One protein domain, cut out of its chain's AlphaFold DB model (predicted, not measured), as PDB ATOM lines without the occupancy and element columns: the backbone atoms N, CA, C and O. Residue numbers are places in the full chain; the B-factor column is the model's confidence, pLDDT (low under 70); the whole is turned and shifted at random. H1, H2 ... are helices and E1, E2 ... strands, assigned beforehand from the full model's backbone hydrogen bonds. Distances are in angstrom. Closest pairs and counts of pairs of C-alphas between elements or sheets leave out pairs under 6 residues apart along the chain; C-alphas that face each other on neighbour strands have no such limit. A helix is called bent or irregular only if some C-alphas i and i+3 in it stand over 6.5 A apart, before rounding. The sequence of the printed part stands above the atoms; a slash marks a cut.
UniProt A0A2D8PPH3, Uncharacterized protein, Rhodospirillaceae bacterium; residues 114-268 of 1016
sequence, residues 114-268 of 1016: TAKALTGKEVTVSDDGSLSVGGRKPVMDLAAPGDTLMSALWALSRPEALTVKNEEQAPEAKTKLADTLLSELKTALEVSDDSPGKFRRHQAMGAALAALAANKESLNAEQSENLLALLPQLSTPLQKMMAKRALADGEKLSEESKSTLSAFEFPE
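What this domain is: This is residues 114 to 268 of the 1016 residues of an uncharacterized protein of Rhodospirillaceae bacterium (UniProt A0A2D8PPH3). Four helices, H2, H3, H4 and H5, form an up-and-down bundle in the middle; at one end of it H1 packs beside H3 and covers one face of a small three-stranded sheet, E1 E2 E3, and at the far end lies H6, on the H4 side. The sheet is a short meander, each strand the antiparallel neighbour of the one before, in the order E1, E2, E3. The printed part has 155 residues, with three named strands followed by six named helices, and its class is mostly helix. It is compact, with a radius of gyration of the C-alphas of 15.1 A, and spans 44 by 41 by 25 A.

How they stand to each other: Strands E1, residues 114 to 116, and E2, residues 122 to 125, form a hairpin, with N 115 and O 123 2.8 A apart. E2 and E3, residues 131 to 133, form another, with N 124 and O 132 2.8 A apart. H1, residues 147 to 156, is on the sheet at a height of 8.0 A, making two layers, helix on one face of the sheet; it runs across the strands, at 72 degrees to E3 on the local plane. H1 touches H3, residues 198 to 214, at a shallow tilt of 26 degrees, the same way; the closest C-alphas are those of Leu 156 and Ala 211, 5.0 A apart. H2, residues 170 to 189, only grazes the sheet with its residues 170 to 177. H2 and H3 form a helical hairpin at a shallow tilt of 28 degrees, closest at the C-alphas of Leu 185 and Met 205, 6.1 A. H3 touches H5, residues 237 to 246, at the C-alphas of Ala 213 and Ala 246, 3.9 A. H4, residues 221 to 233, touches H2 at the C-alphas of Leu 182 and Leu 227, 7.0 A. H4 and H5 form a helical hairpin, touching with H4 residues 227 to 231 alone; the closest C-alphas are those of Leu 231 and Lys 240, 6.4 A. H6, residues 255 to 263, only just touches H4, with 3 pairs of C-alphas within 8 A; the closest are those of Glu 225 and Ser 257, 7.2 A. Every O i to N i+4 pair is within hydrogen-bond range in H1, H2, H3, H5 and H6; in H4 it is 7 of 9.

Where its parts are: E1 begins at C-alpha 114, (241.366, 240.117, 202.330). H2, the longest helix, measures 28.9 A, H3 24.3 A and H4 19.9 A from first to last C-alpha. H4 is irregular: C-alphas 229 and 232 are 7.1 A apart. H6 ends at C-alpha 263, (214.203, 239.102, 227.905).

The domain as a whole: The C-alphas of Glu 168 and Asp 194, the two farthest apart, are 44.9 A apart. The printed part has no cut. The links from E3 to H1 and from H1 to H2 are long, 13 residues each. Mean pLDDT of the printed part is 81.9; 21 residues are under 70, among them 159 to 171 and 249 to 251.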
ATOM      1  N   THR A 114     240.907 241.485 202.611       65.56
ATOM      2  CA  THR A 114     241.366 240.117 202.330       65.56
ATOM      3  C   THR A 114     241.414 239.265 203.592       65.56
ATOM      4  O   THR A 114     241.951 239.706 204.608       65.56
ATOM      5  N   ALA A 115     240.905 238.038 203.500       70.75
ATOM      6  CA  ALA A 115     240.985 236.974 204.496       70.75
ATOM      7  C   ALA A 115     241.591 235.704 203.874       70.75
ATOM      8  O   ALA A 115     241.696 235.576 202.654       70.75
ATOM      9  N   LYS A 116     241.993 234.736 204.704       74.69
ATOM     10  CA  LYS A 116     242.400 233.401 204.238       74.69
ATOM     11  C   LYS A 116     241.389 232.361 204.696       74.69
ATOM     12  O   LYS A 116     241.135 232.239 205.895       74.69
ATOM     13  N   ALA A 117     240.859 231.599 203.743       74.81
ATOM     14  CA  ALA A 117     240.057 230.418 204.020       74.81
ATOM     15  C   ALA A 117     240.851 229.407 204.853       74.81
ATOM     16  O   ALA A 117     242.084 229.374 204.808       74.81
ATOM     17  N   LEU A 118     240.134 228.548 205.577       71.94
ATOM     18  CA  LEU A 118     240.720 227.443 206.340       71.94
ATOM     19  C   LEU A 118     241.530 226.510 205.421       71.94
ATOM     20  O   LEU A 118     242.602 226.043 205.788       71.94
ATOM     21  N   THR A 119     241.088 226.333 204.174       68.44
ATOM     22  CA  THR A 119     241.811 225.614 203.105       68.44
ATOM     23  C   THR A 119     243.016 226.361 202.506       68.44
ATOM     24  O   THR A 119     243.691 225.830 201.627       68.44
ATOM     25  N   GLY A 120     243.300 227.592 202.946       70.62
ATOM     26  CA  GLY A 120     244.450 228.398 202.518       70.62
ATOM     27  C   GLY A 120     244.216 229.312 201.308       70.62
ATOM     28  O   GLY A 120     245.109 230.086 200.959       70.62
ATOM     29  N   LYS A 121     243.034 229.271 200.677       76.88
ATOM     30  CA  LYS A 121     242.668 230.166 199.561       76.88
ATOM     31  C   LYS A 121     242.417 231.599 200.048       76.88
ATOM     32  O   LYS A 121     241.869 231.798 201.128       76.88
ATOM     33  N   GLU A 122     242.789 232.596 199.246       79.56
ATOM     34  CA  GLU A 122     242.493 234.009 199.537       79.56
ATOM     35  C   GLU A 122     241.003 234.295 199.315       79.56
ATOM     36  O   GLU A 122     240.438 233.895 198.295       79.56
ATOM     37  N   VAL A 123     240.379 234.973 200.276       78.88
ATOM     38  CA  VAL A 123     238.992 235.443 200.239       78.88
ATOM     39  C   VAL A 123     239.024 236.964 200.193       78.88
ATOM     40  O   VAL A 123     239.635 237.581 201.060       78.88
ATOM     41  N   THR A 124     238.384 237.578 199.205       78.50
ATOM     42  CA  THR A 124     238.318 239.038 199.072       78.50
ATOM     43  C   THR A 124     236.885 239.530 199.217       78.50
ATOM     44  O   THR A 124     235.973 238.903 198.681       78.50
ATOM     45  N   VAL A 125     236.703 240.676 199.867       78.38
ATOM     46  CA  VAL A 125     235.438 241.421 199.906       78.38
ATOM     47  C   VAL A 125     235.631 242.712 199.122       78.38
ATOM     48  O   VAL A 125     236.563 243.467 199.418       78.38
ATOM     49  N   SER A 126     234.796 242.941 198.112       74.56
ATOM     50  CA  SER A 126     234.797 244.177 197.321       74.56
ATOM     51  C   SER A 126     233.937 245.275 197.948       74.56
ATOM     52  O   SER A 126     233.130 245.030 198.844       74.56
ATOM     53  N   ASP A 127     234.081 246.496 197.431       70.75
ATOM     54  CA  ASP A 127     233.377 247.702 197.893       70.75
ATOM     55  C   ASP A 127     231.845 247.659 197.726       70.75
ATOM     56  O   ASP A 127     231.144 248.544 198.213       70.75
ATOM     57  N   ASP A 128     231.307 246.659 197.022       71.56
ATOM     58  CA  ASP A 128     229.872 246.382 196.885       71.56
ATOM     59  C   ASP A 128     229.366 245.296 197.855       71.56
ATOM     60  O   ASP A 128     228.183 244.971 197.843       71.56
ATOM     61  N   GLY A 129     230.241 244.747 198.704       69.94
ATOM     62  CA  GLY A 129     229.921 243.663 199.635       69.94
ATOM     63  C   GLY A 129     229.986 242.257 199.027       69.94
ATOM     64  O   GLY A 129     229.745 241.289 199.747       69.94
ATOM     65  N   SER A 130     230.333 242.105 197.739       78.88
ATOM     66  CA  SER A 130     230.457 240.781 197.118       78.88
ATOM     67  C   SER A 130     231.749 240.051 197.514       78.88
ATOM     68  O   SER A 130     232.788 240.654 197.799       78.88
ATOM     69  N   LEU A 131     231.668 238.717 197.574       81.00
ATOM     70  CA  LEU A 131     232.784 237.845 197.938       81.00
ATOM     71  C   LEU A 131     233.526 237.354 196.688       81.00
ATOM     72  O   LEU A 131     232.942 237.185 195.619       81.00
ATOM     73  N   SER A 132     234.816 237.054 196.826       77.88
ATOM     74  CA  SER A 132     235.552 236.222 195.871       77.88
ATOM     75  C   SER A 132     236.506 235.277 196.601       77.88
ATOM     76  O   SER A 132     237.072 235.647 197.626       77.88
ATOM     77  N   VAL A 133     236.681 234.049 196.105       75.38
ATOM     78  CA  VAL A 133     237.603 233.044 196.662       75.38
ATOM     79  C   VAL A 133     238.554 232.585 195.567       75.38
ATOM     80  O   VAL A 133     238.128 231.990 194.577       75.38
ATOM     81  N   GLY A 134     239.850 232.862 195.719       69.44
ATOM     82  CA  GLY A 134     240.863 232.537 194.709       69.44
ATOM     83  C   GLY A 134     240.542 233.110 193.321       69.44
ATOM     84  O   GLY A 134     240.779 232.436 192.320       69.44
ATOM     85  N   GLY A 135     239.938 234.304 193.265       65.38
ATOM     86  CA  GLY A 135     239.538 234.981 192.025       65.38
ATOM     87  C   GLY A 135     238.191 234.542 191.436       65.38
ATOM     88  O   GLY A 135     237.809 235.033 190.380       65.38
ATOM     89  N   ARG A 136     237.446 233.637 192.089       73.38
ATOM     90  CA  ARG A 136     236.090 233.235 191.667       73.38
ATOM     91  C   ARG A 136     235.035 233.901 192.541       73.38
ATOM     92  O   ARG A 136     235.135 233.818 193.761       73.38
ATOM     93  N   LYS A 137     234.004 234.500 191.941       79.19
ATOM     94  CA  LYS A 137     232.842 235.035 192.670       79.19
ATOM     95  C   LYS A 137     231.855 233.896 192.985       79.19
ATOM     96  O   LYS A 137     231.300 233.339 192.037       79.19
ATOM     97  N   PRO A 138     231.659 233.490 194.257       81.50
ATOM     98  CA  PRO A 138     230.591 232.564 194.603       81.50
ATOM     99  C   PRO A 138     229.224 233.232 194.408       81.50
ATOM    100  O   PRO A 138     229.084 234.444 194.570       81.50
ATOM    101  N   VAL A 139     228.209 232.427 194.093       83.75
ATOM    102  CA  VAL A 139     226.809 232.864 194.157       83.75
ATOM    103  C   VAL A 139     226.455 233.067 195.631       83.75
ATOM    104  O   VAL A 139     226.654 232.147 196.423       83.75
ATOM    105  N   MET A 140     225.989 234.263 195.995       83.31
ATOM    106  CA  MET A 140     225.530 234.593 197.349       83.31
ATOM    107  C   MET A 140     224.091 234.101 197.522       83.31
ATOM    108  O   MET A 140     223.158 234.838 197.237       83.31
ATOM    109  N   ASP A 141     223.940 232.842 197.925       88.06
ATOM    110  CA  ASP A 141     222.651 232.196 198.184       88.06
ATOM    111  C   ASP A 141     222.794 231.322 199.438       88.06
ATOM    112  O   ASP A 141     223.470 230.290 199.416       88.06
ATOM    113  N   LEU A 142     222.208 231.756 200.558       90.94
ATOM    114  CA  LEU A 142     222.234 230.975 201.803       90.94
ATOM    115  C   LEU A 142     221.166 229.871 201.829       90.94
ATOM    116  O   LEU A 142     221.279 228.956 202.645       90.94
ATOM    117  N   ALA A 143     220.154 229.928 200.957       86.56
ATOM    118  CA  ALA A 143     219.112 228.911 200.839       86.56
ATOM    119  C   ALA A 143     219.611 227.656 200.101       86.56
ATOM    120  O   ALA A 143     219.220 226.545 200.469       86.56
ATOM    121  N   ALA A 144     220.503 227.823 199.120       86.06
ATOM    122  CA  ALA A 144     221.162 226.749 198.374       86.06
ATOM    123  C   ALA A 144     222.678 227.014 198.195       86.06
ATOM    124  O   ALA A 144     223.166 227.234 197.081       86.06
ATOM    125  N   PRO A 145     223.464 226.984 199.288       88.06
ATOM    126  CA  PRO A 145     224.853 227.430 199.277       88.06
ATOM    127  C   PRO A 145     225.783 226.433 198.570       88.06
ATOM    128  O   PRO A 145     225.805 225.241 198.876       88.06
ATOM    129  N   GLY A 146     226.635 226.935 197.673       84.69
ATOM    130  CA  GLY A 146     227.732 226.154 197.088       84.69
ATOM    131  C   GLY A 146     228.960 226.054 198.009       84.69
ATOM    132  O   GLY A 146     229.198 226.922 198.850       84.69
ATOM    133  N   ASP A 147     229.822 225.052 197.798       82.00
ATOM    134  CA  ASP A 147     231.029 224.824 198.626       82.00
ATOM    135  C   ASP A 147     231.983 226.033 198.672       82.00
ATOM    136  O   ASP A 147     232.643 226.292 199.683       82.00
ATOM    137  N   THR A 148     232.042 226.806 197.582       82.44
ATOM    138  CA  THR A 148     232.876 228.019 197.506       82.44
ATOM    139  C   THR A 148     232.337 229.129 198.412       82.44
ATOM    140  O   THR A 148     233.130 229.811 199.058       82.44
ATOM    141  N   LEU A 149     231.008 229.281 198.508       86.19
ATOM    142  CA  LEU A 149     230.375 230.233 199.422       86.19
ATOM    143  C   LEU A 149     230.614 229.819 200.879       86.19
ATOM    144  O   LEU A 149     231.060 230.634 201.680       86.19
ATOM    145  N   MET A 150     230.400 228.541 201.202       86.56
ATOM    146  CA  MET A 150     230.625 228.003 202.550       86.56
ATOM    147  C   MET A 150     232.058 228.231 203.040       86.56
ATOM    148  O   MET A 150     232.268 228.706 204.157       86.56
ATOM    149  N   SER A 151     233.044 227.953 202.182       82.69
ATOM    150  CA  SER A 151     234.461 228.187 202.487       82.69
ATOM    151  C   SER A 151     234.751 229.670 202.765       82.69
ATOM    152  O   SER A 151     235.535 229.997 203.655       82.69
ATOM    153  N   ALA A 152     234.110 230.576 202.017       83.50
ATOM    154  CA  ALA A 152     234.256 232.018 202.201       83.50
ATOM    155  C   ALA A 152     233.659 232.486 203.536       83.50
ATOM    156  O   ALA A 152     234.319 233.200 204.285       83.50
ATOM    157  N   LEU A 153     232.436 232.057 203.859       87.62
ATOM    158  CA  LEU A 153     231.729 232.473 205.074       87.62
ATOM    159  C   LEU A 153     232.447 232.006 206.344       87.62
ATOM    160  O   LEU A 153     232.627 232.795 207.271       87.62
ATOM    161  N   TRP A 154     232.944 230.763 206.373       87.12
ATOM    162  CA  TRP A 154     233.737 230.289 207.510       87.12
ATOM    163  C   TRP A 154     235.047 231.062 207.675       87.12
ATOM    164  O   TRP A 154     235.433 231.361 208.804       87.12
ATOM    165  N   ALA A 155     235.698 231.470 206.582       82.31
ATOM    166  CA  ALA A 155     236.895 232.311 206.644       82.31
ATOM    167  C   ALA A 155     236.636 233.653 207.351       82.31
ATOM    168  O   ALA A 155     237.474 234.128 208.116       82.31
ATOM    169  N   LEU A 156     235.462 234.246 207.113       83.94
ATOM    170  CA  LEU A 156     235.056 235.548 207.649       83.94
ATOM    171  C   LEU A 156     234.652 235.508 209.129       83.94
ATOM    172  O   LEU A 156     234.510 236.560 209.747       83.94
ATOM    173  N   SER A 157     234.492 234.315 209.708       83.50
ATOM    174  CA  SER A 157     234.139 234.128 211.122       83.50
ATOM    175  C   SER A 157     235.325 234.230 212.095       83.50
ATOM    176  O   SER A 157     235.137 234.223 213.311       83.50
ATOM    177  N   ARG A 158     236.558 234.350 211.582       78.69
ATOM    178  CA  ARG A 158     237.767 234.572 212.389       78.69
ATOM    179  C   ARG A 158     237.861 236.049 212.824       78.69
ATOM    180  O   ARG A 158     237.755 236.930 211.967       78.69
ATOM    181  N   PRO A 159     238.108 236.346 214.116       62.88
ATOM    182  CA  PRO A 159     238.428 237.705 214.555       62.88
ATOM    183  C   PRO A 159     239.613 238.253 213.748       62.88
ATOM    184  O   PRO A 159     240.561 237.514 213.490       62.88
ATOM    185  N   GLU A 160     239.547 239.516 213.319       61.72
ATOM    186  CA  GLU A 160     240.605 240.194 212.537       61.72
ATOM    187  C   GLU A 160     240.880 239.610 211.130       61.72
ATOM    188  O   GLU A 160     241.824 240.026 210.460       61.72
ATOM    189  N   ALA A 161     240.049 238.685 210.627       60.03
ATOM    190  CA  ALA A 161     240.296 238.016 209.344       60.03
ATOM    191  C   ALA A 161     240.302 238.957 208.138       60.03
ATOM    192  O   ALA A 161     241.013 238.702 207.170       60.03
ATOM    193  N   LEU A 162     239.517 240.034 208.185       65.00
ATOM    194  CA  LEU A 162     239.476 241.051 207.141       65.00
ATOM    195  C   LEU A 162     240.598 242.068 207.356       65.00
ATOM    196  O   LEU A 162     240.405 243.110 207.984       65.00
ATOM    197  N   THR A 163     241.764 241.769 206.789       59.97
ATOM    198  CA  THR A 163     242.867 242.729 206.670       59.97
ATOM    199  C   THR A 163     242.606 243.646 205.479       59.97
ATOM    200  O   THR A 163     242.423 243.175 204.355       59.97
ATOM    201  N   VAL A 164     242.536 244.960 205.707       58.56
ATOM    202  CA  VAL A 164     242.233 245.936 204.648       58.56
ATOM    203  C   VAL A 164     243.499 246.700 204.289       58.56
ATOM    204  O   VAL A 164     244.186 247.214 205.164       58.56
ATOM    205  N   LYS A 165     243.825 246.766 202.995       52.88
ATOM    206  CA  LYS A 165     245.017 247.484 202.504       52.88
ATOM    207  C   LYS A 165     244.853 249.012 202.486       52.88
ATOM    208  O   LYS A 165     245.853 249.704 202.345       52.88
ATOM    209  N   ASN A 166     243.622 249.513 202.619       55.66
ATOM    210  CA  ASN A 166     243.262 250.932 202.616       55.66
ATOM    211  C   ASN A 166     242.313 251.213 203.798       55.66
ATOM    212  O   ASN A 166     241.149 250.816 203.765       55.66
ATOM    213  N   GLU A 167     242.810 251.862 204.854       55.16
ATOM    214  CA  GLU A 167     242.056 252.091 206.102       55.16
ATOM    215  C   GLU A 167     240.825 253.002 205.915       55.16
ATOM    216  O   GLU A 167     239.856 252.871 206.658       55.16
ATOM    217  N   GLU A 168     240.804 253.862 204.888       55.38
ATOM    218  CA  GLU A 168     239.710 254.822 204.647       55.38
ATOM    219  C   GLU A 168     238.435 254.208 204.026       55.38
ATOM    220  O   GLU A 168     237.356 254.767 204.195       55.38
ATOM    221  N   GLN A 169     238.519 253.053 203.348       55.88
ATOM    222  CA  GLN A 169     237.378 252.398 202.663       55.88
ATOM    223  C   GLN A 169     236.902 251.106 203.363       55.88
ATOM    224  O   GLN A 169     235.850 250.553 203.040       55.88
ATOM    225  N   ALA A 170     237.647 250.649 204.375       58.53
ATOM    226  CA  ALA A 170     237.357 249.459 205.176       58.53
ATOM    227  C   ALA A 170     235.949 249.417 205.817       58.53
ATOM    228  O   ALA A 170     235.361 248.331 205.856       58.53
ATOM    229  N   PRO A 171     235.381 250.534 206.322       66.94
ATOM    230  CA  PRO A 171     234.067 250.507 206.964       66.94
ATOM    231  C   PRO A 171     232.918 250.273 205.974       66.94
ATOM    232  O   PRO A 171     231.945 249.601 206.313       66.94
ATOM    233  N   GLU A 172     233.029 250.784 204.741       71.81
ATOM    234  CA  GLU A 172     231.952 250.721 203.744       71.81
ATOM    235  C   GLU A 172     231.766 249.298 203.196       71.81
ATOM    236  O   GLU A 172     230.643 248.795 203.152       71.81
ATOM    237  N   ALA A 173     232.864 248.601 202.879       72.81
ATOM    238  CA  ALA A 173     232.822 247.208 202.423       72.81
ATOM    239  C   ALA A 173     232.269 246.254 203.502       72.81
ATOM    240  O   ALA A 173     231.462 245.373 203.201       72.81
ATOM    241  N   LYS A 174     232.646 246.450 204.777       76.56
ATOM    242  CA  LYS A 174     232.114 245.666 205.909       76.56
ATOM    243  C   LYS A 174     230.626 245.928 206.145       76.56
ATOM    244  O   LYS A 174     229.884 244.989 206.424       76.56
ATOM    245  N   THR A 175     230.193 247.180 205.994       81.50
ATOM    246  CA  THR A 175     228.781 247.564 206.137       81.50
ATOM    247  C   THR A 175     227.925 246.921 205.045       81.50
ATOM    248  O   THR A 175     226.929 246.280 205.363       81.50
ATOM    249  N   LYS A 176     228.344 246.995 203.773       83.50
ATOM    250  CA  LYS A 176     227.607 246.385 202.649       83.50
ATOM    251  C   LYS A 176     227.605 244.856 202.684       83.50
ATOM    252  O   LYS A 176     226.613 244.226 202.317       83.50
ATOM    253  N   LEU A 177     228.693 244.240 203.152       85.25
ATOM    254  CA  LEU A 177     228.715 242.801 203.414       85.25
ATOM    255  C   LEU A 177     227.674 242.425 204.479       85.25
ATOM    256  O   LEU A 177     226.959 241.443 204.300       85.25
ATOM    257  N   ALA A 178     227.548 243.209 205.555       87.44
ATOM    258  CA  ALA A 178     226.530 242.970 206.574       87.44
ATOM    259  C   ALA A 178     225.102 243.096 206.011       87.44
ATOM    260  O   ALA A 178     224.280 242.225 206.289       87.44
ATOM    261  N   ASP A 179     224.829 244.092 205.158       88.12
ATOM    262  CA  ASP A 179     223.540 244.217 204.453       88.12
ATOM    263  C   ASP A 179     223.234 242.981 203.597       88.12
ATOM    264  O   ASP A 179     222.137 242.422 203.662       88.12
ATOM    265  N   THR A 180     224.230 242.512 202.843       88.81
ATOM    266  CA  THR A 180     224.104 241.329 201.983       88.81
ATOM    267  C   THR A 180     223.820 240.074 202.810       88.81
ATOM    268  O   THR A 180     222.901 239.323 202.499       88.81
ATOM    269  N   LEU A 181     224.561 239.853 203.902       91.38
ATOM    270  CA  LEU A 181     224.363 238.691 204.772       91.38
ATOM    271  C   LEU A 181     223.006 238.721 205.486       91.38
ATOM    272  O   LEU A 181     222.370 237.678 205.604       91.38
ATOM    273  N   LEU A 182     222.543 239.887 205.950       91.88
ATOM    274  CA  LEU A 182     221.234 240.024 206.599       91.88
ATOM    275  C   LEU A 182     220.077 239.799 205.618       91.88
ATOM    276  O   LEU A 182     219.101 239.135 205.973       91.88
ATOM    277  N   SER A 183     220.201 240.305 204.387       91.62
ATOM    278  CA  SER A 183     219.232 240.054 203.316       91.62
ATOM    279  C   SER A 183     219.137 238.561 203.003       91.62
ATOM    280  O   SER A 183     218.047 237.994 203.011       91.62
ATOM    281  N   GLU A 184     220.276 237.897 202.809       92.81
ATOM    282  CA  GLU A 184     220.303 236.468 202.498       92.81
ATOM    283  C   GLU A 184     219.862 235.585 203.676       92.81
ATOM    284  O   GLU A 184     219.226 234.552 203.470       92.81
ATOM    285  N   LEU A 185     220.142 235.984 204.924       93.50
ATOM    286  CA  LEU A 185     219.644 235.283 206.114       93.50
ATOM    287  C   LEU A 185     218.116 235.285 206.153       93.50
ATOM    288  O   LEU A 185     217.511 234.264 206.478       93.50
ATOM    289  N   LYS A 186     217.494 236.412 205.794       92.38
ATOM    290  CA  LYS A 186     216.039 236.521 205.691       92.38
ATOM    291  C   LYS A 186     215.492 235.603 204.595       92.38
ATOM    292  O   LYS A 186     214.573 234.843 204.874       92.38
ATOM    293  N   THR A 187     216.094 235.612 203.403       91.62
ATOM    294  CA  THR A 187     215.713 234.710 202.300       91.62
ATOM    295  C   THR A 187     215.814 233.239 202.713       91.62
ATOM    296  O   THR A 187     214.902 232.456 202.459       91.62
ATOM    297  N   ALA A 188     216.891 232.847 203.400       91.12
ATOM    298  CA  ALA A 188     217.072 231.472 203.861       91.12
ATOM    299  C   ALA A 188     216.045 231.053 204.930       91.12
ATOM    300  O   ALA A 188     215.626 229.897 204.939       91.12
ATOM    301  N   LEU A 189     215.615 231.973 205.799       90.25
ATOM    302  CA  LEU A 189     214.582 231.730 206.817       90.25
ATOM    303  C   LEU A 189     213.171 231.555 206.229       90.25
ATOM    304  O   LEU A 189     212.315 230.959 206.880       90.25
ATOM    305  N   GLU A 190     212.918 232.038 205.009       89.31
ATOM    306  CA  GLU A 190     211.642 231.836 204.304       89.31
ATOM    307  C   GLU A 190     211.504 230.410 203.730       89.31
ATOM    308  O   GLU A 190     210.399 229.975 203.391       89.31
ATOM    309  N   VAL A 191     212.606 229.656 203.641       85.56
ATOM    310  CA  VAL A 191     212.616 228.276 203.142       85.56
ATOM    311  C   VAL A 191     212.262 227.301 204.262       85.56
ATOM    312  O   VAL A 191     212.943 227.232 205.281       85.56
ATOM    313  N   SER A 192     211.226 226.486 204.039       81.19
ATOM    314  CA  SER A 192     210.780 225.481 205.012       81.19
ATOM    315  C   SER A 192     211.881 224.474 205.373       81.19
ATOM    316  O   SER A 192     212.606 223.979 204.500       81.19
ATOM    317  N   ASP A 193     211.934 224.090 206.649       78.62
ATOM    318  CA  ASP A 193     212.796 223.027 207.189       78.62
ATOM    319  C   ASP A 193     212.469 221.624 206.670       78.62
ATOM    320  O   ASP A 193     213.280 220.718 206.850       78.62
ATOM    321  N   ASP A 194     211.357 221.463 205.951       74.69
ATOM    322  CA  ASP A 194     211.010 220.237 205.219       74.69
ATOM    323  C   ASP A 194     211.564 220.217 203.777       74.69
ATOM    324  O   ASP A 194     211.399 219.235 203.052       74.69
ATOM    325  N   SER A 195     212.204 221.303 203.324       80.19
ATOM    326  CA  SER A 195     212.776 221.398 201.972       80.19
ATOM    327  C   SER A 195     214.160 220.725 201.893       80.19
ATOM    328  O   SER A 195     214.940 220.865 202.843       80.19
ATOM    329  N   PRO A 196     214.517 220.074 200.761       77.94
ATOM    330  CA  PRO A 196     215.848 219.496 200.549       77.94
ATOM    331  C   PRO A 196     216.983 220.503 200.785       77.94
ATOM    332  O   PRO A 196     216.810 221.702 200.559       77.94
ATOM    333  N   GLY A 197     218.152 220.030 201.232       81.12
ATOM    334  CA  GLY A 197     219.307 220.902 201.490       81.12
ATOM    335  C   GLY A 197     219.248 221.674 202.816       81.12
ATOM    336  O   GLY A 197     220.039 222.595 203.036       81.12
ATOM    337  N   LYS A 198     218.350 221.285 203.735       84.12
ATOM    338  CA  LYS A 198     218.249 221.807 205.113       84.12
ATOM    339  C   LYS A 198     219.605 221.863 205.814       84.12
ATOM    340  O   LYS A 198     219.962 222.886 206.396       84.12
ATOM    341  N   PHE A 199     220.380 220.780 205.738       84.94
ATOM    342  CA  PHE A 199     221.691 220.696 206.377       84.94
ATOM    343  C   PHE A 199     222.621 221.825 205.911       84.94
ATOM    344  O   PHE A 199     223.093 222.629 206.715       84.94
ATOM    345  N   ARG A 200     222.816 221.952 204.597       87.62
ATOM    346  CA  ARG A 200     223.665 222.988 203.996       87.62
ATOM    347  C   ARG A 200     223.163 224.405 204.295       87.62
ATOM    348  O   ARG A 200     223.969 225.265 204.648       87.62
ATOM    349  N   ARG A 201     221.848 224.637 204.244       90.19
ATOM    350  CA  ARG A 201     221.226 225.936 204.552       90.19
ATOM    351  C   ARG A 201     221.531 226.409 205.976       90.19
ATOM    352  O   ARG A 201     222.051 227.508 206.164       90.19
ATOM    353  N   HIS A 202     221.292 225.578 206.995       88.88
ATOM    354  CA  HIS A 202     221.556 225.984 208.385       88.88
ATOM    355  C   HIS A 202     223.050 226.159 208.687       88.88
ATOM    356  O   HIS A 202     223.394 227.004 209.522       88.88
ATOM    357  N   GLN A 203     223.940 225.429 207.998       90.44
ATOM    358  CA  GLN A 203     225.382 225.690 208.065       90.44
ATOM    359  C   GLN A 203     225.726 227.077 207.526       90.44
ATOM    360  O   GLN A 203     226.448 227.815 208.193       90.44
ATOM    361  N   ALA A 204     225.193 227.441 206.358       91.75
ATOM    362  CA  ALA A 204     225.433 228.743 205.742       91.75
ATOM    363  C   ALA A 204     224.901 229.892 206.601       91.75
ATOM    364  O   ALA A 204     225.609 230.873 206.822       91.75
ATOM    365  N   MET A 205     223.705 229.737 207.175       93.25
ATOM    366  CA  MET A 205     223.151 230.699 208.129       93.25
ATOM    367  C   MET A 205     224.023 230.834 209.388       93.25
ATOM    368  O   MET A 205     224.283 231.946 209.845       93.25
ATOM    369  N   GLY A 206     224.512 229.717 209.941       92.56
ATOM    370  CA  GLY A 206     225.434 229.728 211.081       92.56
ATOM    371  C   GLY A 206     226.756 230.434 210.763       92.56
ATOM    372  O   GLY A 206     227.215 231.258 211.551       92.56
ATOM    373  N   ALA A 207     227.328 230.170 209.585       91.88
ATOM    374  CA  ALA A 207     228.557 230.802 209.111       91.88
ATOM    375  C   ALA A 207     228.383 232.310 208.866       91.88
ATOM    376  O   ALA A 207     229.233 233.101 209.273       91.88
ATOM    377  N   ALA A 208     227.260 232.720 208.267       92.69
ATOM    378  CA  ALA A 208     226.917 234.125 208.059       92.69
ATOM    379  C   ALA A 208     226.764 234.879 209.390       92.69
ATOM    380  O   ALA A 208     227.343 235.950 209.565       92.69
ATOM    381  N   LEU A 209     226.057 234.298 210.366       93.81
ATOM    382  CA  LEU A 209     225.916 234.877 211.706       93.81
ATOM    383  C   LEU A 209     227.257 234.968 212.442       93.81
ATOM    384  O   LEU A 209     227.517 235.961 213.121       93.81
ATOM    385  N   ALA A 210     228.132 233.974 212.284       91.56
ATOM    386  CA  ALA A 210     229.474 234.016 212.851       91.56
ATOM    387  C   ALA A 210     230.348 235.107 212.201       91.56
ATOM    388  O   ALA A 210     231.093 235.791 212.902       91.56
ATOM    389  N   ALA A 211     230.220 235.329 210.888       89.12
ATOM    390  CA  ALA A 211     230.887 236.428 210.186       89.12
ATOM    391  C   ALA A 211     230.385 237.810 210.648       89.12
ATOM    392  O   ALA A 211     231.193 238.719 210.856       89.12
ATOM    393  N   LEU A 212     229.073 237.963 210.875       89.81
ATOM    394  CA  LEU A 212     228.492 239.174 211.470       89.81
ATOM    395  C   LEU A 212     229.006 239.395 212.899       89.81
ATOM    396  O   LEU A 212     229.403 240.504 213.245       89.81
ATOM    397  N   ALA A 213     229.077 238.337 213.711       89.62
ATOM    398  CA  ALA A 213     229.592 238.405 215.076       89.62
ATOM    399  C   ALA A 213     231.078 238.801 215.137       89.62
ATOM    400  O   ALA A 213     231.464 239.602 215.987       89.62
ATOM    401  N   ALA A 214     231.902 238.294 214.215       85.44
ATOM    402  CA  ALA A 214     233.313 238.665 214.096       85.44
ATOM    403  C   ALA A 214     233.519 240.126 213.650       85.44
ATOM    404  O   ALA A 214     234.569 240.706 213.920       85.44
ATOM    405  N   ASN A 215     232.516 240.735 213.004       80.62
ATOM    406  CA  ASN A 215     232.541 242.116 212.512       80.62
ATOM    407  C   ASN A 215     231.523 243.028 213.224       80.62
ATOM    408  O   ASN A 215     231.134 244.062 212.679       80.62
ATOM    409  N   LYS A 216     231.112 242.684 214.452       84.31
ATOM    410  CA  LYS A 216     230.064 243.393 215.213       84.31
ATOM    411  C   LYS A 216     230.292 244.906 215.366       84.31
ATOM    412  O   LYS A 216     229.351 245.701 215.364       84.31
ATOM    413  N   GLU A 217     231.551 245.335 215.424       80.38
ATOM    414  CA  GLU A 217     231.926 246.748 215.524       80.38
ATOM    415  C   GLU A 217     231.494 247.555 214.292       80.38
ATOM    416  O   GLU A 217     231.211 248.746 214.409       80.38
ATOM    417  N   SER A 218     231.365 246.902 213.134       77.38
ATOM    418  CA  SER A 218     230.954 247.511 211.863       77.38
ATOM    419  C   SER A 218     229.439 247.510 211.633       77.38
ATOM    420  O   SER A 218     228.988 248.150 210.689       77.38
ATOM    421  N   LEU A 219     228.647 246.838 212.479       85.31
ATOM    422  CA  LEU A 219     227.184 246.863 212.367       85.31
ATOM    423  C   LEU A 219     226.651 248.248 212.734       85.31
ATOM    424  O   LEU A 219     227.062 248.814 213.745       85.31
ATOM    425  N   ASN A 220     225.732 248.801 211.950       86.88
ATOM    426  CA  ASN A 220     225.019 250.025 212.310       86.88
ATOM    427  C   ASN A 220     223.752 249.711 213.141       86.88
ATOM    428  O   ASN A 220     223.435 248.548 213.411       86.88
ATOM    429  N   ALA A 221     223.041 250.749 213.591       85.38
ATOM    430  CA  ALA A 221     221.832 250.587 214.405       85.38
ATOM    431  C   ALA A 221     220.724 249.822 213.658       85.38
ATOM    432  O   ALA A 221     220.167 248.874 214.198       85.38
ATOM    433  N   GLU A 222     220.465 250.162 212.392       88.19
ATOM    434  CA  GLU A 222     219.444 249.507 211.560       88.19
ATOM    435  C   GLU A 222     219.745 248.016 211.338       88.19
ATOM    436  O   GLU A 222     218.871 247.168 211.487       88.19
ATOM    437  N   GLN A 223     221.002 247.672 211.060       90.25
ATOM    438  CA  GLN A 223     221.458 246.289 210.909       90.25
ATOM    439  C   GLN A 223     221.327 245.492 212.211       90.25
ATOM    440  O   GLN A 223     220.958 244.317 212.184       90.25
ATOM    441  N   SER A 224     221.601 246.129 213.353       89.88
ATOM    442  CA  SER A 224     221.454 245.508 214.675       89.88
ATOM    443  C   SER A 224     219.981 245.231 215.001       89.88
ATOM    444  O   SER A 224     219.651 244.151 215.488       89.88
ATOM    445  N   GLU A 225     219.086 246.164 214.668       88.94
ATOM    446  CA  GLU A 225     217.632 245.993 214.796       88.94
ATOM    447  C   GLU A 225     217.106 244.889 213.858       88.94
ATOM    448  O   GLU A 225     216.349 244.012 214.283       88.94
ATOM    449  N   ASN A 226     217.573 244.854 212.603       90.44
ATOM    450  CA  ASN A 226     217.225 243.803 211.641       90.44
ATOM    451  C   ASN A 226     217.669 242.416 212.123       90.44
ATOM    452  O   ASN A 226     216.901 241.459 212.036       90.44
ATOM    453  N   LEU A 227     218.880 242.293 212.675       92.19
ATOM    454  CA  LEU A 227     219.367 241.032 213.234       92.19
ATOM    455  C   LEU A 227     218.556 240.595 214.465       92.19
ATOM    456  O   LEU A 227     218.235 239.413 214.599       92.19
ATOM    457  N   LEU A 228     218.191 241.534 215.343       91.62
ATOM    458  CA  LEU A 228     217.342 241.253 216.501       91.62
ATOM    459  C   LEU A 228     215.957 240.731 216.080       91.62
ATOM    460  O   LEU A 228     215.453 239.791 216.692       91.62
ATOM    461  N   ALA A 229     215.373 241.267 215.006       91.19
ATOM    462  CA  ALA A 229     214.090 240.803 214.472       91.19
ATOM    463  C   ALA A 229     214.136 239.359 213.923       91.19
ATOM    464  O   ALA A 229     213.116 238.661 213.912       91.19
ATOM    465  N   LEU A 230     215.311 238.890 213.490       92.44
ATOM    466  CA  LEU A 230     215.516 237.514 213.022       92.44
ATOM    467  C   LEU A 230     215.784 236.527 214.169       92.44
ATOM    468  O   LEU A 230     215.557 235.330 213.999       92.44
ATOM    469  N   LEU A 231     216.218 237.002 215.343       90.81
ATOM    470  CA  LEU A 231     216.630 236.166 216.479       90.81
ATOM    471  C   LEU A 231     215.599 235.083 216.887       90.81
ATOM    472  O   LEU A 231     216.017 233.939 217.090       90.81
ATOM    473  N   PRO A 232     214.277 235.359 216.967       88.56
ATOM    474  CA  PRO A 232     213.282 234.340 217.323       88.56
ATOM    475  C   PRO A 232     213.100 233.240 216.272       88.56
ATOM    476  O   PRO A 232     212.607 232.165 216.606       88.56
ATOM    477  N   GLN A 233     213.484 233.505 215.021       89.69
ATOM    478  CA  GLN A 233     213.306 232.602 213.880       89.69
ATOM    479  C   GLN A 233     214.494 231.644 213.699       89.69
ATOM    480  O   GLN A 233     214.406 230.691 212.932       89.69
ATOM    481  N   LEU A 234     215.608 231.870 214.403       89.94
ATOM    482  CA  LEU A 234     216.791 231.014 214.324       89.94
ATOM    483  C   LEU A 234     216.542 229.661 215.004       89.94
ATOM    484  O   LEU A 234     216.099 229.602 216.155       89.94
ATOM    485  N   SER A 235     216.887 228.571 214.321       83.19
ATOM    486  CA  SER A 235     216.529 227.213 214.755       83.19
ATOM    487  C   SER A 235     217.592 226.551 215.635       83.19
ATOM    488  O   SER A 235     217.240 225.747 216.502       83.19
ATOM    489  N   THR A 236     218.884 226.870 215.463       86.62
ATOM    490  CA  THR A 236     219.967 226.157 216.172       86.62
ATOM    491  C   THR A 236     220.587 226.957 217.328       86.62
ATOM    492  O   THR A 236     220.610 228.192 217.293       86.62
ATOM    493  N   PRO A 237     221.132 226.288 218.368       87.69
ATOM    494  CA  PRO A 237     221.782 226.978 219.481       87.69
ATOM    495  C   PRO A 237     222.958 227.851 219.052       87.69
ATOM    496  O   PRO A 237     223.045 228.993 219.495       87.69
ATOM    497  N   LEU A 238     223.813 227.365 218.144       90.06
ATOM    498  CA  LEU A 238     224.937 228.156 217.645       90.06
ATOM    499  C   LEU A 238     224.455 229.425 216.927       90.06
ATOM    500  O   LEU A 238     225.002 230.494 217.174       90.06
ATOM    501  N   GLN A 239     223.408 229.340 216.097       92.25
ATOM    502  CA  GLN A 239     222.840 230.507 215.412       92.25
ATOM    503  C   GLN A 239     222.370 231.570 216.417       92.25
ATOM    504  O   GLN A 239     222.757 232.735 216.315       92.25
ATOM    505  N   LYS A 240     221.603 231.164 217.438       91.56
ATOM    506  CA  LYS A 240     221.122 232.070 218.496       91.56
ATOM    507  C   LYS A 240     222.271 232.694 219.291       91.56
ATOM    508  O   LYS A 240     222.244 233.889 219.572       91.56
ATOM    509  N   MET A 241     223.294 231.907 219.622       92.62
ATOM    510  CA  MET A 241     224.463 232.392 220.361       92.62
ATOM    511  C   MET A 241     225.356 233.314 219.519       92.62
ATOM    512  O   MET A 241     225.892 234.285 220.051       92.62
ATOM    513  N   MET A 242     225.472 233.084 218.208       93.19
ATOM    514  CA  MET A 242     226.182 233.991 217.297       93.19
ATOM    515  C   MET A 242     225.443 235.310 217.110       93.19
ATOM    516  O   MET A 242     226.067 236.367 217.185       93.19
ATOM    517  N   ALA A 243     224.116 235.275 216.962       92.31
ATOM    518  CA  ALA A 243     223.301 236.485 216.943       92.31
ATOM    519  C   ALA A 243     223.441 237.273 218.261       92.31
ATOM    520  O   ALA A 243     223.688 238.476 218.231       92.31
ATOM    521  N   LYS A 244     223.413 236.594 219.421       91.56
ATOM    522  CA  LYS A 244     223.701 237.207 220.732       91.56
ATOM    523  C   LYS A 244     225.072 237.880 220.764       91.56
ATOM    524  O   LYS A 244     225.191 239.005 221.234       91.56
ATOM    525  N   ARG A 245     226.108 237.196 220.264       90.56
ATOM    526  CA  ARG A 245     227.485 237.710 220.217       90.56
ATOM    527  C   ARG A 245     227.609 238.936 219.309       90.56
ATOM    528  O   ARG A 245     228.305 239.877 219.679       90.56
ATOM    529  N   ALA A 246     226.929 238.945 218.165       89.69
ATOM    530  CA  ALA A 246     226.887 240.090 217.258       89.69
ATOM    531  C   ALA A 246     226.174 241.307 217.878       89.69
ATOM    532  O   ALA A 246     226.584 242.439 217.647       89.69
ATOM    533  N   LEU A 247     225.154 241.068 218.709       89.69
ATOM    534  CA  LEU A 247     224.358 242.095 219.391       89.69
ATOM    535  C   LEU A 247     224.906 242.505 220.773       89.69
ATOM    536  O   LEU A 247     224.298 243.333 221.449       89.69
ATOM    537  N   ALA A 248     226.034 241.934 221.216       79.00
ATOM    538  CA  ALA A 248     226.562 242.118 222.571       79.00
ATOM    539  C   ALA A 248     226.950 243.577 222.893       79.00
ATOM    540  O   ALA A 248     226.884 243.984 224.053       79.00
ATOM    541  N   ASP A 249     227.284 244.376 221.875       68.81
ATOM    542  CA  ASP A 249     227.561 245.812 222.002       68.81
ATOM    543  C   ASP A 249     226.249 246.598 221.850       68.81
ATOM    544  O   ASP A 249     226.048 247.368 220.907       68.81
ATOM    545  N   GLY A 250     225.316 246.360 222.777       60.25
ATOM    546  CA  GLY A 250     223.933 246.848 222.721       60.25
ATOM    547  C   GLY A 250     223.768 248.372 222.664       60.25
ATOM    548  O   GLY A 250     222.645 248.844 222.541       60.25
ATOM    549  N   GLU A 251     224.846 249.161 222.711       67.00
ATOM    550  CA  GLU A 251     224.845 250.622 222.528       67.00
ATOM    551  C   GLU A 251     224.183 251.074 221.218       67.00
ATOM    552  O   GLU A 251     223.679 252.192 221.141       67.00
ATOM    553  N   LYS A 252     224.149 250.197 220.207       75.81
ATOM    554  CA  LYS A 252     223.571 250.457 218.881       75.81
ATOM    555  C   LYS A 252     222.086 250.091 218.761       75.81
ATOM    556  O   LYS A 252     221.486 250.380 217.731       75.81
ATOM    557  N   LEU A 253     221.507 249.459 219.784       82.00
ATOM    558  CA  LEU A 253     220.089 249.097 219.844       82.00
ATOM    559  C   LEU A 253     219.277 250.188 220.550       82.00
ATOM    560  O   LEU A 253     219.770 250.853 221.468       82.00
ATOM    561  N   SER A 254     218.007 250.335 220.169       85.31
ATOM    562  CA  SER A 254     217.051 251.142 220.934       85.31
ATOM    563  C   SER A 254     216.844 250.579 222.354       85.31
ATOM    564  O   SER A 254     217.093 249.402 222.613       85.31
ATOM    565  N   GLU A 255     216.372 251.395 223.305       83.75
ATOM    566  CA  GLU A 255     216.101 250.929 224.683       83.75
ATOM    567  C   GLU A 255     215.048 249.803 224.734       83.75
ATOM    568  O   GLU A 255     215.159 248.875 225.536       83.75
ATOM    569  N   GLU A 256     214.064 249.837 223.833       84.00
ATOM    570  CA  GLU A 256     213.059 248.780 223.670       84.00
ATOM    571  C   GLU A 256     213.690 247.472 223.158       84.00
ATOM    572  O   GLU A 256     213.418 246.383 223.673       84.00
ATOM    573  N   SER A 257     214.620 247.579 222.211       83.94
ATOM    574  CA  SER A 257     215.357 246.449 221.641       83.94
ATOM    575  C   SER A 257     216.382 245.850 222.607       83.94
ATOM    576  O   SER A 257     216.521 244.628 222.674       83.94
ATOM    577  N   LYS A 258     217.027 246.669 223.449       86.12
ATOM    578  CA  LYS A 258     217.851 246.192 224.575       86.12
ATOM    579  C   LYS A 258     217.022 245.376 225.565       86.12
ATOM    580  O   LYS A 258     217.449 244.296 225.976       86.12
ATOM    581  N   SER A 259     215.826 245.861 225.912       84.25
ATOM    582  CA  SER A 259     214.895 245.127 226.774       84.25
ATOM    583  C   SER A 259     214.482 243.798 226.134       84.25
ATOM    584  O   SER A 259     214.513 242.765 226.802       84.25
ATOM    585  N   THR A 260     214.169 243.802 224.836       85.81
ATOM    586  CA  THR A 260     213.790 242.602 224.070       85.81
ATOM    587  C   THR A 260     214.909 241.560 224.047       85.81
ATOM    588  O   THR A 260     214.664 240.392 224.342       85.81
ATOM    589  N   LEU A 261     216.151 241.974 223.777       87.31
ATOM    590  CA  LEU A 261     217.318 241.089 223.796       87.31
ATOM    591  C   LEU A 261     217.582 240.509 225.195       87.31
ATOM    592  O   LEU A 261     217.917 239.334 225.314       87.31
ATOM    593  N   SER A 262     217.416 241.314 226.251       85.12
ATOM    594  CA  SER A 262     217.612 240.868 227.640       85.12
ATOM    595  C   SER A 262     216.542 239.884 228.129       85.12
ATOM    596  O   SER A 262     216.831 239.040 228.972       85.12
ATOM    597  N   ALA A 263     215.325 239.981 227.587       85.88
ATOM    598  CA  ALA A 263     214.203 239.102 227.905       85.88
ATOM    599  C   ALA A 263     214.177 237.822 227.052       85.88
ATOM    600  O   ALA A 263     213.377 236.927 227.320       85.88
ATOM    601  N   PHE A 264     215.021 237.727 226.019       88.00
ATOM    602  CA  PHE A 264     215.081 236.556 225.152       88.00
ATOM    603  C   PHE A 264     215.726 235.367 225.876       88.00
ATOM    604  O   PHE A 264     216.860 235.447 226.354       88.00
ATOM    605  N   GLU A 265     215.023 234.235 225.920       87.06
ATOM    606  CA  GLU A 265     215.552 232.996 226.493       87.06
ATOM    607  C   GLU A 265     216.561 232.346 225.539       87.06
ATOM    608  O   GLU A 265     216.222 231.788 224.489       87.06
ATOM    609  N   PHE A 266     217.837 232.419 225.912       87.50
ATOM    610  CA  PHE A 266     218.908 231.728 225.206       87.50
ATOM    611  C   PHE A 266     219.002 230.255 225.631       87.50
ATOM    612  O   PHE A 266     218.599 229.906 226.740       87.50
ATOM    613  N   PRO A 267     219.555 229.377 224.775       83.62
ATOM    614  CA  PRO A 267     219.769 227.977 225.127       83.62
ATOM    615  C   PRO A 267     220.611 227.838 226.406       83.62
ATOM    616  O   PRO A 267     221.695 228.411 226.484       83.62
ATOM    617  N   GLU A 268     220.141 227.033 227.363       74.25
ATOM    618  CA  GLU A 268     220.749 226.837 228.695       74.25
ATOM    619  C   GLU A 268     222.240 226.444 228.643       74.25
ATOM    620  O   GLU A 268     223.019 226.867 229.486       74.25
TER     621      GLU A 268